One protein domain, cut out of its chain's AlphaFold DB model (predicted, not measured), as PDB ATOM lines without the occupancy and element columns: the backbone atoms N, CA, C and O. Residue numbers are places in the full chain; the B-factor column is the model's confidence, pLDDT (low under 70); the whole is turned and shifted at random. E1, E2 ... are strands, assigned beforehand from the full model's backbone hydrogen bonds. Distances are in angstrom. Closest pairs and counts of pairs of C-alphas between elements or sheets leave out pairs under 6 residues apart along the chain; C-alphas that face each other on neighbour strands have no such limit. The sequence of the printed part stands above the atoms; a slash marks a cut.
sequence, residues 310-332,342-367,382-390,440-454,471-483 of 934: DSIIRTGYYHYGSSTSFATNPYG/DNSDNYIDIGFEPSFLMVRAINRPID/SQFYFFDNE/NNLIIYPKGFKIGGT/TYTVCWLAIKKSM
ATOM      1  N   ASP A 310     138.706 137.285 146.258       89.00
ATOM      2  CA  ASP A 310     137.894 138.353 146.834       89.00
ATOM      3  C   ASP A 310     136.390 138.082 146.714       89.00
ATOM      4  O   ASP A 310     135.599 138.741 147.395       89.00
ATOM      5  N   SER A 311     136.034 137.048 145.940       90.88
ATOM      6  CA  SER A 311     134.691 136.517 145.730       90.88
ATOM      7  C   SER A 311     133.818 136.589 146.980       90.88
ATOM      8  O   SER A 311     134.179 136.148 148.081       90.88
ATOM      9  N   ILE A 312     132.630 137.147 146.768       94.12
ATOM     10  CA  ILE A 312     131.555 137.226 147.752       94.12
ATOM     11  C   ILE A 312     130.534 136.093 147.602       94.12
ATOM     12  O   ILE A 312     129.632 135.976 148.430       94.12
ATOM     13  N   ILE A 313     130.658 135.256 146.568       94.81
ATOM     14  CA  ILE A 313     129.665 134.245 146.206       94.81
ATOM     15  C   ILE A 313     130.328 132.986 145.649       94.81
ATOM     16  O   ILE A 313     131.132 133.031 144.721       94.81
ATOM     17  N   ARG A 314     129.959 131.829 146.195       93.38
ATOM     18  CA  ARG A 314     130.311 130.533 145.611       93.38
ATOM     19  C   ARG A 314     129.085 129.653 145.505       93.38
ATOM     20  O   ARG A 314     128.185 129.698 146.343       93.38
ATOM     21  N   THR A 315     129.097 128.804 144.494       91.38
ATOM     22  CA  THR A 315     128.050 127.820 144.243       91.38
ATOM     23  C   THR A 315     128.686 126.464 144.018       91.38
ATOM     24  O   THR A 315     129.744 126.371 143.394       91.38
ATOM     25  N   GLY A 316     128.007 125.404 144.423       86.75
ATOM     26  CA  GLY A 316     128.400 124.062 144.031       86.75
ATOM     27  C   GLY A 316     127.337 123.037 144.365       86.75
ATOM     28  O   GLY A 316     126.237 123.356 144.819       86.75
ATOM     29  N   TYR A 317     127.696 121.782 144.160       84.12
ATOM     30  CA  TYR A 317     126.929 120.652 144.647       84.12
ATOM     31  C   TYR A 317     127.828 119.724 145.460       84.12
ATOM     32  O   TYR A 317     129.051 119.869 145.509       84.12
ATOM     33  N   TYR A 318     127.190 118.787 146.138       81.44
ATOM     34  CA  TYR A 318     127.807 117.731 146.913       81.44
ATOM     35  C   TYR A 318     126.970 116.470 146.703       81.44
ATOM     36  O   TYR A 318     125.749 116.516 146.849       81.44
ATOM     37  N   HIS A 319     127.599 115.364 146.312       78.56
ATOM     38  CA  HIS A 319     126.911 114.090 146.121       78.56
ATOM     39  C   HIS A 319     127.258 113.151 147.276       78.56
ATOM     40  O   HIS A 319     128.411 112.758 147.439       78.56
ATOM     41  N   TYR A 320     126.259 112.819 148.088       72.75
ATOM     42  CA  TYR A 320     126.383 111.894 149.208       72.75
ATOM     43  C   TYR A 320     126.089 110.468 148.736       72.75
ATOM     44  O   TYR A 320     125.048 110.231 148.121       72.75
ATOM     45  N   GLY A 321     126.965 109.517 149.071       67.56
ATOM     46  CA  GLY A 321     126.732 108.080 148.872       67.56
ATOM     47  C   GLY A 321     127.434 107.432 147.672       67.56
ATOM     48  O   GLY A 321     127.293 106.225 147.491       67.56
ATOM     49  N   SER A 322     128.216 108.171 146.877       56.62
ATOM     50  CA  SER A 322     129.202 107.561 145.973       56.62
ATOM     51  C   SER A 322     130.521 107.315 146.716       56.62
ATOM     52  O   SER A 322     131.024 108.195 147.420       56.62
ATOM     53  N   SER A 323     131.139 106.149 146.493       50.56
ATOM     54  CA  SER A 323     132.496 105.824 146.983       50.56
ATOM     55  C   SER A 323     133.583 106.749 146.412       50.56
ATOM     56  O   SER A 323     134.702 106.806 146.918       50.56
ATOM     57  N   THR A 324     133.236 107.515 145.379       47.53
ATOM     58  CA  THR A 324     133.937 108.702 144.896       47.53
ATOM     59  C   THR A 324     133.122 109.951 145.250       47.53
ATOM     60  O   THR A 324     132.360 110.480 144.439       47.53
ATOM     61  N   SER A 325     133.235 110.416 146.498       48.69
ATOM     62  CA  SER A 325     132.548 111.620 146.995       48.69
ATOM     63  C   SER A 325     133.147 112.902 146.394       48.69
ATOM     64  O   SER A 325     133.918 113.621 147.032       48.69
ATOM     65  N   PHE A 326     132.804 113.191 145.136       49.41
ATOM     66  CA  PHE A 326     133.235 114.389 144.418       49.41
ATOM     67  C   PHE A 326     132.534 115.652 144.940       49.41
ATOM     68  O   PHE A 326     131.575 116.154 144.353       49.41
ATOM     69  N   ALA A 327     133.074 116.220 146.017       48.28
ATOM     70  CA  ALA A 327     132.947 117.647 146.282       48.28
ATOM     71  C   ALA A 327     133.779 118.407 145.231       48.28
ATOM     72  O   ALA A 327     134.958 118.691 145.444       48.28
ATOM     73  N   THR A 328     133.188 118.702 144.068       50.81
ATOM     74  CA  THR A 328     133.844 119.499 143.019       50.81
ATOM     75  C   THR A 328     133.957 120.951 143.470       50.81
ATOM     76  O   THR A 328     133.124 121.794 143.131       50.81
ATOM     77  N   ASN A 329     134.994 121.248 144.253       47.81
ATOM     78  CA  ASN A 329     135.416 122.616 144.504       47.81
ATOM     79  C   ASN A 329     135.808 123.229 143.143       47.81
ATOM     80  O   ASN A 329     136.705 122.692 142.495       47.81
ATOM     81  N   PRO A 330     135.158 124.309 142.665       49.16
ATOM     82  CA  PRO A 330     135.436 124.880 141.341       49.16
ATOM     83  C   PRO A 330     136.825 125.537 141.239       49.16
ATOM     84  O   PRO A 330     137.229 125.994 140.173       49.16
ATOM     85  N   TYR A 331     137.568 125.580 142.345       50.44
ATOM     86  CA  TYR A 331     138.964 125.982 142.397       50.44
ATOM     87  C   TYR A 331     139.810 124.857 141.807       50.44
ATOM     88  O   TYR A 331     139.932 123.796 142.412       50.44
ATOM     89  N   GLY A 332     140.384 125.114 140.627       43.06
ATOM     90  CA  GLY A 332     141.029 124.148 139.726       43.06
ATOM     91  C   GLY A 332     142.292 123.432 140.223       43.06
ATOM     92  O   GLY A 332     143.116 123.039 139.403       43.06
ATOM     93  N   ASP A 342     135.299 107.769 154.099       49.66
ATOM     94  CA  ASP A 342     134.158 107.535 155.004       49.66
ATOM     95  C   ASP A 342     134.184 108.151 156.422       49.66
ATOM     96  O   ASP A 342     133.145 108.167 157.077       49.66
ATOM     97  N   ASN A 343     135.312 108.678 156.915       50.59
ATOM     98  CA  ASN A 343     135.489 109.062 158.328       50.59
ATOM     99  C   ASN A 343     136.216 110.400 158.584       50.59
ATOM    100  O   ASN A 343     136.327 110.806 159.738       50.59
ATOM    101  N   SER A 344     136.704 111.111 157.562       51.91
ATOM    102  CA  SER A 344     137.383 112.409 157.736       51.91
ATOM    103  C   SER A 344     136.570 113.556 157.128       51.91
ATOM    104  O   SER A 344     136.761 113.892 155.965       51.91
ATOM    105  N   ASP A 345     135.668 114.123 157.937       61.84
ATOM    106  CA  ASP A 345     134.926 115.380 157.730       61.84
ATOM    107  C   ASP A 345     134.429 115.708 156.302       61.84
ATOM    108  O   ASP A 345     135.172 116.210 155.466       61.84
ATOM    109  N   ASN A 346     133.106 115.596 156.087       73.88
ATOM    110  CA  ASN A 346     132.366 116.104 154.910       73.88
ATOM    111  C   ASN A 346     132.369 117.649 154.810       73.88
ATOM    112  O   ASN A 346     131.315 118.292 154.831       73.88
ATOM    113  N   TYR A 347     133.553 118.252 154.778       85.06
ATOM    114  CA  TYR A 347     133.792 119.682 154.859       85.06
ATOM    115  C   TYR A 347     133.958 120.300 153.468       85.06
ATOM    116  O   TYR A 347     134.819 119.908 152.683       85.06
ATOM    117  N   ILE A 348     133.130 121.299 153.173       87.56
ATOM    118  CA  ILE A 348     133.126 122.028 151.908       87.56
ATOM    119  C   ILE A 348     133.838 123.365 152.142       87.56
ATOM    120  O   ILE A 348     133.248 124.304 152.680       87.56
ATOM    121  N   ASP A 349     135.119 123.439 151.763       88.81
ATOM    122  CA  ASP A 349     135.910 124.675 151.819       88.81
ATOM    123  C   ASP A 349     135.507 125.623 150.675       88.81
ATOM    124  O   ASP A 349     135.815 125.406 149.497       88.81
ATOM    125  N   ILE A 350     134.811 126.694 151.047       89.69
ATOM    126  CA  ILE A 350     134.411 127.809 150.187       89.69
ATOM    127  C   ILE A 350     135.319 129.036 150.383       89.69
ATOM    128  O   ILE A 350     134.963 130.138 149.981       89.69
ATOM    129  N   GLY A 351     136.496 128.876 150.993       89.69
ATOM    130  CA  GLY A 351     137.508 129.913 151.218       89.69
ATOM    131  C   GLY A 351     137.132 131.041 152.186       89.69
ATOM    132  O   GLY A 351     138.022 131.779 152.610       89.69
ATOM    133  N   PHE A 352     135.860 131.171 152.561       92.50
ATOM    134  CA  PHE A 352     135.335 132.190 153.469       92.50
ATOM    135  C   PHE A 352     134.272 131.622 154.415       92.50
ATOM    136  O   PHE A 352     133.664 130.590 154.139       92.50
ATOM    137  N   GLU A 353     134.014 132.310 155.525       92.25
ATOM    138  CA  GLU A 353     132.861 132.019 156.378       92.25
ATOM    139  C   GLU A 353     131.576 132.490 155.672       92.25
ATOM    140  O   GLU A 353     131.457 133.688 155.385       92.25
ATOM    141  N   PRO A 354     130.616 131.602 155.350       92.94
ATOM    142  CA  PRO A 354     129.346 132.032 154.784       92.94
ATOM    143  C   PRO A 354     128.591 132.864 155.824       92.94
ATOM    144  O   PRO A 354     128.272 132.397 156.917       92.94
ATOM    145  N   SER A 355     128.280 134.110 155.471       91.12
ATOM    146  CA  SER A 355     127.328 134.922 156.237       91.12
ATOM    147  C   SER A 355     125.902 134.445 155.968       91.12
ATOM    148  O   SER A 355     125.069 134.428 156.870       91.12
ATOM    149  N   PHE A 356     125.666 133.987 154.737       93.31
ATOM    150  CA  PHE A 356     124.438 133.363 154.273       93.31
ATOM    151  C   PHE A 356     124.754 132.072 153.506       93.31
ATOM    152  O   PHE A 356     125.681 132.031 152.693       93.31
ATOM    153  N   LEU A 357     123.960 131.025 153.728       92.69
ATOM    154  CA  LEU A 357     124.008 129.776 152.967       92.69
ATOM    155  C   LEU A 357     122.586 129.333 152.600       92.69
ATOM    156  O   LEU A 357     121.742 129.153 153.477       92.69
ATOM    157  N   MET A 358     122.341 129.101 151.312       89.31
ATOM    158  CA  MET A 358     121.161 128.412 150.796       89.31
ATOM    159  C   MET A 358     121.547 126.992 150.373       89.31
ATOM    160  O   MET A 358     122.532 126.796 149.661       89.31
ATOM    161  N   VAL A 359     120.753 126.000 150.779       86.88
ATOM    162  CA  VAL A 359     120.986 124.573 150.516       86.88
ATOM    163  C   VAL A 359     119.694 123.924 150.024       86.88
ATOM    164  O   VAL A 359     118.653 124.066 150.660       86.88
ATOM    165  N   ARG A 360     119.739 123.174 148.922       82.62
ATOM    166  CA  ARG A 360     118.615 122.373 148.412       82.62
ATOM    167  C   ARG A 360     119.031 120.915 148.307       82.62
ATOM    168  O   ARG A 360     119.909 120.577 147.516       82.62
ATOM    169  N   ALA A 361     118.370 120.053 149.073       76.25
ATOM    170  CA  ALA A 361     118.469 118.614 148.872       76.25
ATOM    171  C   ALA A 361     117.715 118.228 147.591       76.25
ATOM    172  O   ALA A 361     116.573 118.649 147.391       76.25
ATOM    173  N   ILE A 362     118.343 117.429 146.732       71.12
ATOM    174  CA  ILE A 362     117.705 116.808 145.577       71.12
ATOM    175  C   ILE A 362     117.586 115.313 145.834       71.12
ATOM    176  O   ILE A 362     118.570 114.570 145.855       71.12
ATOM    177  N   ASN A 363     116.342 114.878 145.997       66.25
ATOM    178  CA  ASN A 363     116.002 113.470 146.067       66.25
ATOM    179  C   ASN A 363     116.147 112.853 144.675       66.25
ATOM    180  O   ASN A 363     115.536 113.326 143.713       66.25
ATOM    181  N   ARG A 364     116.930 111.775 144.573       58.44
ATOM    182  CA  ARG A 364     116.861 110.861 143.431       58.44
ATOM    183  C   ARG A 364     115.434 110.281 143.372       58.44
ATOM    184  O   ARG A 364     114.920 109.904 144.429       58.44
ATOM    185  N   PRO A 365     114.784 110.189 142.196       56.41
ATOM    186  CA  PRO A 365     113.539 109.440 142.063       56.41
ATOM    187  C   PRO A 365     113.734 108.013 142.588       56.41
ATOM    188  O   PRO A 365     114.705 107.351 142.218       56.41
ATOM    189  N   ILE A 366     112.849 107.555 143.477       58.41
ATOM    190  CA  ILE A 366     112.923 106.191 144.012       58.41
ATOM    191  C   ILE A 366     112.594 105.232 142.870       58.41
ATOM    192  O   ILE A 366     111.505 105.285 142.301       58.41
ATOM    193  N   ASP A 367     113.557 104.383 142.528       53.59
ATOM    194  CA  ASP A 367     113.499 103.516 141.358       53.59
ATOM    195  C   ASP A 367     112.603 102.295 141.636       53.59
ATOM    196  O   ASP A 367     113.042 101.295 142.207       53.59
ATOM    197  N   SER A 382     111.503 118.837 147.134       53.31
ATOM    198  CA  SER A 382     112.847 119.340 147.437       53.31
ATOM    199  C   SER A 382     112.772 120.741 148.059       53.31
ATOM    200  O   SER A 382     112.630 121.734 147.337       53.31
ATOM    201  N   GLN A 383     112.860 120.830 149.384       64.44
ATOM    202  CA  GLN A 383     112.848 122.101 150.108       64.44
ATOM    203  C   GLN A 383     114.182 122.855 149.954       64.44
ATOM    204  O   GLN A 383     115.255 122.252 149.863       64.44
ATOM    205  N   PHE A 384     114.108 124.188 149.960       69.62
ATOM    206  CA  PHE A 384     115.268 125.060 150.134       69.62
ATOM    207  C   PHE A 384     115.418 125.434 151.621       69.62
ATOM    208  O   PHE A 384     114.505 126.002 152.231       69.62
ATOM    209  N   TYR A 385     116.588 125.148 152.182       79.88
ATOM    210  CA  TYR A 385     117.020 125.529 153.524       79.88
ATOM    211  C   TYR A 385     117.918 126.763 153.457       79.88
ATOM    212  O   TYR A 385     118.665 126.943 152.495       79.88
ATOM    213  N   PHE A 386     117.835 127.611 154.478       79.94
ATOM    214  CA  PHE A 386     118.501 128.909 154.529       79.94
ATOM    215  C   PHE A 386     119.095 129.120 155.913       79.94
ATOM    216  O   PHE A 386     118.427 128.863 156.915       79.94
ATOM    217  N   PHE A 387     120.330 129.600 155.949       81.38
ATOM    218  CA  PHE A 387     121.098 129.805 157.168       81.38
ATOM    219  C   PHE A 387     121.727 131.196 157.116       81.38
ATOM    220  O   PHE A 387     122.406 131.527 156.146       81.38
ATOM    221  N   ASP A 388     121.485 131.994 158.151       79.88
ATOM    222  CA  ASP A 388     122.016 133.347 158.326       79.88
ATOM    223  C   ASP A 388     122.810 133.376 159.640       79.88
ATOM    224  O   ASP A 388     122.262 133.172 160.728       79.88
ATOM    225  N   ASN A 389     124.121 133.584 159.523       77.06
ATOM    226  CA  ASN A 389     125.064 133.556 160.639       77.06
ATOM    227  C   ASN A 389     124.967 134.842 161.499       77.06
ATOM    228  O   ASN A 389     125.279 134.834 162.691       77.06
ATOM    229  N   GLU A 390     124.456 135.952 160.946       66.12
ATOM    230  CA  GLU A 390     124.320 137.229 161.663       66.12
ATOM    231  C   GLU A 390     123.137 137.267 162.641       66.12
ATOM    232  O   GLU A 390     123.080 138.152 163.508       66.12
ATOM    233  N   ASN A 440     120.831 116.721 159.601       52.94
ATOM    234  CA  ASN A 440     120.680 117.363 160.915       52.94
ATOM    235  C   ASN A 440     121.965 117.961 161.519       52.94
ATOM    236  O   ASN A 440     121.936 118.400 162.663       52.94
ATOM    237  N   ASN A 441     123.078 117.971 160.784       70.06
ATOM    238  CA  ASN A 441     124.356 118.526 161.232       70.06
ATOM    239  C   ASN A 441     124.949 119.432 160.141       70.06
ATOM    240  O   ASN A 441     125.969 119.092 159.541       70.06
ATOM    241  N   LEU A 442     124.321 120.584 159.874       81.81
ATOM    242  CA  LEU A 442     125.029 121.680 159.208       81.81
ATOM    243  C   LEU A 442     125.872 122.413 160.255       81.81
ATOM    244  O   LEU A 442     125.330 122.935 161.228       81.81
ATOM    245  N   ILE A 443     127.180 122.488 160.031       84.69
ATOM    246  CA  ILE A 443     128.108 123.261 160.864       84.69
ATOM    247  C   ILE A 443     128.825 124.266 159.963       84.69
ATOM    248  O   ILE A 443     129.377 123.872 158.939       84.69
ATOM    249  N   ILE A 444     128.811 125.549 160.330       87.06
ATOM    250  CA  ILE A 444     129.540 126.624 159.638       87.06
ATOM    251  C   ILE A 444     130.935 126.781 160.267       87.06
ATOM    252  O   ILE A 444     131.090 126.661 161.481       87.06
ATOM    253  N   TYR A 445     131.946 127.047 159.438       87.06
ATOM    254  CA  TYR A 445     133.347 127.238 159.821       87.06
ATOM    255  C   TYR A 445     133.929 128.482 159.117       87.06
ATOM    256  O   TYR A 445     133.428 128.861 158.056       87.06
ATOM    257  N   PRO A 446     135.058 129.052 159.593       89.50
ATOM    258  CA  PRO A 446     135.673 130.267 159.030       89.50
ATOM    259  C   PRO A 446     136.091 130.244 157.542       89.50
ATOM    260  O   PRO A 446     136.576 131.251 157.028       89.50
ATOM    261  N   LYS A 447     135.960 129.101 156.858       87.88
ATOM    262  CA  LYS A 447     136.240 128.915 155.426       87.88
ATOM    263  C   LYS A 447     135.193 128.059 154.693       87.88
ATOM    264  O   LYS A 447     135.422 127.699 153.544       87.88
ATOM    265  N   GLY A 448     134.096 127.644 155.327       89.88
ATOM    266  CA  GLY A 448     133.318 126.524 154.797       89.88
ATOM    267  C   GLY A 448     132.152 126.080 155.654       89.88
ATOM    268  O   GLY A 448     131.771 126.732 156.625       89.88
ATOM    269  N   PHE A 449     131.590 124.934 155.290       91.31
ATOM    270  CA  PHE A 449     130.548 124.269 156.062       91.31
ATOM    271  C   PHE A 449     130.645 122.743 155.926       91.31
ATOM    272  O   PHE A 449     131.080 122.231 154.899       91.31
ATOM    273  N   LYS A 450     130.240 122.008 156.965       87.69
ATOM    274  CA  LYS A 450     130.116 120.541 156.955       87.69
ATOM    275  C   LYS A 450     128.642 120.170 156.844       87.69
ATOM    276  O   LYS A 450     127.842 120.702 157.610       87.69
ATOM    277  N   ILE A 451     128.294 119.252 155.938       83.25
ATOM    278  CA  ILE A 451     126.977 118.589 155.912       83.25
ATOM    279  C   ILE A 451     127.150 117.183 156.500       83.25
ATOM    280  O   ILE A 451     127.608 116.255 155.833       83.25
ATOM    281  N   GLY A 452     126.820 117.035 157.781       73.12
ATOM    282  CA  GLY A 452     126.891 115.761 158.490       73.12
ATOM    283  C   GLY A 452     125.627 114.912 158.320       73.12
ATOM    284  O   GLY A 452     124.527 115.347 158.666       73.12
ATOM    285  N   GLY A 453     125.805 113.670 157.863       60.06
ATOM    286  CA  GLY A 453     124.859 112.584 158.124       60.06
ATOM    287  C   GLY A 453     124.989 112.106 159.576       60.06
ATOM    288  O   GLY A 453     126.071 112.156 160.156       60.06
ATOM    289  N   THR A 454     123.899 111.654 160.195       52.84
ATOM    290  CA  THR A 454     123.815 111.396 161.649       52.84
ATOM    291  C   THR A 454     124.336 110.019 162.096       52.84
ATOM    292  O   THR A 454     123.864 109.478 163.092       52.84
ATOM    293  N   THR A 471     121.650 107.471 147.560       64.06
ATOM    294  CA  THR A 471     122.427 108.586 147.014       64.06
ATOM    295  C   THR A 471     121.590 109.864 146.974       64.06
ATOM    296  O   THR A 471     120.486 109.876 146.426       64.06
ATOM    297  N   TYR A 472     122.124 110.954 147.529       70.12
ATOM    298  CA  TYR A 472     121.479 112.272 147.536       70.12
ATOM    299  C   TYR A 472     122.435 113.325 146.981       70.12
ATOM    300  O   TYR A 472     123.547 113.488 147.485       70.12
ATOM    301  N   THR A 473     121.994 114.088 145.982       76.31
ATOM    302  CA  THR A 473     122.711 115.299 145.560       76.31
ATOM    303  C   THR A 473     122.191 116.477 146.374       76.31
ATOM    304  O   THR A 473     120.986 116.635 146.549       76.31
ATOM    305  N   VAL A 474     123.082 117.331 146.859       81.31
ATOM    306  CA  VAL A 474     122.747 118.565 147.568       81.31
ATOM    307  C   VAL A 474     123.399 119.728 146.836       81.31
ATOM    308  O   VAL A 474     124.618 119.770 146.705       81.31
ATOM    309  N   CYS A 475     122.595 120.677 146.372       84.94
ATOM    310  CA  CYS A 475     123.074 121.888 145.712       84.94
ATOM    311  C   CYS A 475     123.085 123.063 146.690       84.94
ATOM    312  O   CYS A 475     122.191 123.184 147.529       84.94
ATOM    313  N   TRP A 476     124.085 123.935 146.583       89.75
ATOM    314  CA  TRP A 476     124.309 125.019 147.530       89.75
ATOM    315  C   TRP A 476     124.766 126.322 146.861       89.75
ATOM    316  O   TRP A 476     125.454 126.331 145.839       89.75
ATOM    317  N   LEU A 477     124.374 127.428 147.490       92.75
ATOM    318  CA  LEU A 477     124.769 128.803 147.193       92.75
ATOM    319  C   LEU A 477     125.213 129.435 148.513       92.75
ATOM    320  O   LEU A 477     124.431 129.502 149.460       92.75
ATOM    321  N   ALA A 478     126.452 129.901 148.574       93.94
ATOM    322  CA  ALA A 478     127.048 130.497 149.757       93.94
ATOM    323  C   ALA A 478     127.466 131.941 149.474       93.94
ATOM    324  O   ALA A 478     128.135 132.208 148.474       93.94
ATOM    325  N   ILE A 479     127.087 132.861 150.361       94.88
ATOM    326  CA  ILE A 479     127.361 134.293 150.231       94.88
ATOM    327  C   ILE A 479     128.114 134.784 151.470       94.88
ATOM    328  O   ILE A 479     127.668 134.653 152.614       94.88
ATOM    329  N   LYS A 480     129.275 135.378 151.218       93.56
ATOM    330  CA  LYS A 480     130.056 136.185 152.155       93.56
ATOM    331  C   LYS A 480     129.453 137.582 152.143       93.56
ATOM    332  O   LYS A 480     129.326 138.187 151.079       93.56
ATOM    333  N   LYS A 481     129.090 138.124 153.304       82.25
ATOM    334  CA  LYS A 481     128.615 139.505 153.371       82.25
ATOM    335  C   LYS A 481     129.714 140.437 152.870       82.25
ATOM    336  O   LYS A 481     130.852 140.366 153.340       82.25
ATOM    337  N   SER A 482     129.354 141.333 151.953       65.38
ATOM    338  CA  SER A 482     130.202 142.464 151.590       65.38
ATOM    339  C   SER A 482     130.258 143.418 152.783       65.38
ATOM    340  O   SER A 482     129.456 144.336 152.904       65.38
ATOM    341  N   MET A 483     131.165 143.150 153.724       54.16
ATOM    342  CA  MET A 483     131.625 144.173 154.654       54.16
ATOM    343  C   MET A 483     132.545 145.099 153.859       54.16
ATOM    344  O   MET A 483     133.580 144.618 153.385       54.16
TER     345      MET A 483
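This is residues 310 to 332, 342 to 367, 382 to 390, 440 to 454 and 471 to 483 of the 934 residues of an uncharacterized protein of Gammaproteobacteria bacterium (UniProt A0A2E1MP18). Two antiparallel sheets lie partly face to face: a small one of three shorter strands, E2, E6 and E5, over one face of a larger, twisted one of four strands, E1, E7, E3 and E4. Residues 350 to 355 cross from one sheet to the other at one end, and residues 321 to 332 fold back beside E1. You have 86 residues with no named helix and seven named strands, E1 to E7 along the chain, in the orders E1, E7, E3, E4 and E2, E6, E5. The class is all strand, though under half of the residues, 42, are in named elements. The whole is compact, with a radius of gyration of the C-alphas of 13.0 A, and elongated, with spans of 46 by 27 by 24 A.

Begin at E1, residues 313 to 320, an edge strand of the larger sheet. Its antiparallel neighbour is E7, residues 472 to 479, at 164 degrees; look at N 314 and O 478, 2.9 A apart and within hydrogen-bond range. The other neighbour of E7 is E3, residues 356 to 363, antiparallel to it at 164 degrees; look at N 358 and O 477, within hydrogen-bond range at 2.8 A. The other edge strand is E4, residues 384 to 388, antiparallel to E3 at 159 degrees, with N 385 and O 359 at 2.8 A. In the smaller sheet, E2, residues 347 to 349, is antiparallel to E6, residues 448 to 452, at 162 degrees; N 348 and O 449 are 2.8 A apart. E6 forms a hairpin with E5, residues 441 to 445, through a tight link, with N 445 and O 448 at 2.8 A. Between the sheets, E1 and E2 are only just apart, with a closest distance of 8.5 A; E3 and E6, for instance, are apart too.

Find C-alpha 313 at (129.665, 134.245, 146.206); from there E1 runs 22.8 A to C-alpha 320 at (126.383, 111.894, 149.208). E2 spans 6.2 A, E3 23.1 A, E4 13.5 A, E5 12.6 A and E6 13.1 A. E7 runs 23.0 A and ends at C-alpha 479, at (127.361, 134.293, 150.231).

The C-alphas farthest apart are those of Asp 367 and Met 483, at 46.5 A. Look for four cuts, with C-alphas 23.6 A apart from 332 to 342, 17.0 A from 367 to 382, 20.2 A from 390 to 440 and 15.0 A from 454 to 471. Of the links printed whole, E2 to E3 is short and E5 to E6 tight. The mean pLDDT of the printed part is 74.7, and 31 residues are under 70, among them 321 to 332 and 342 to 345.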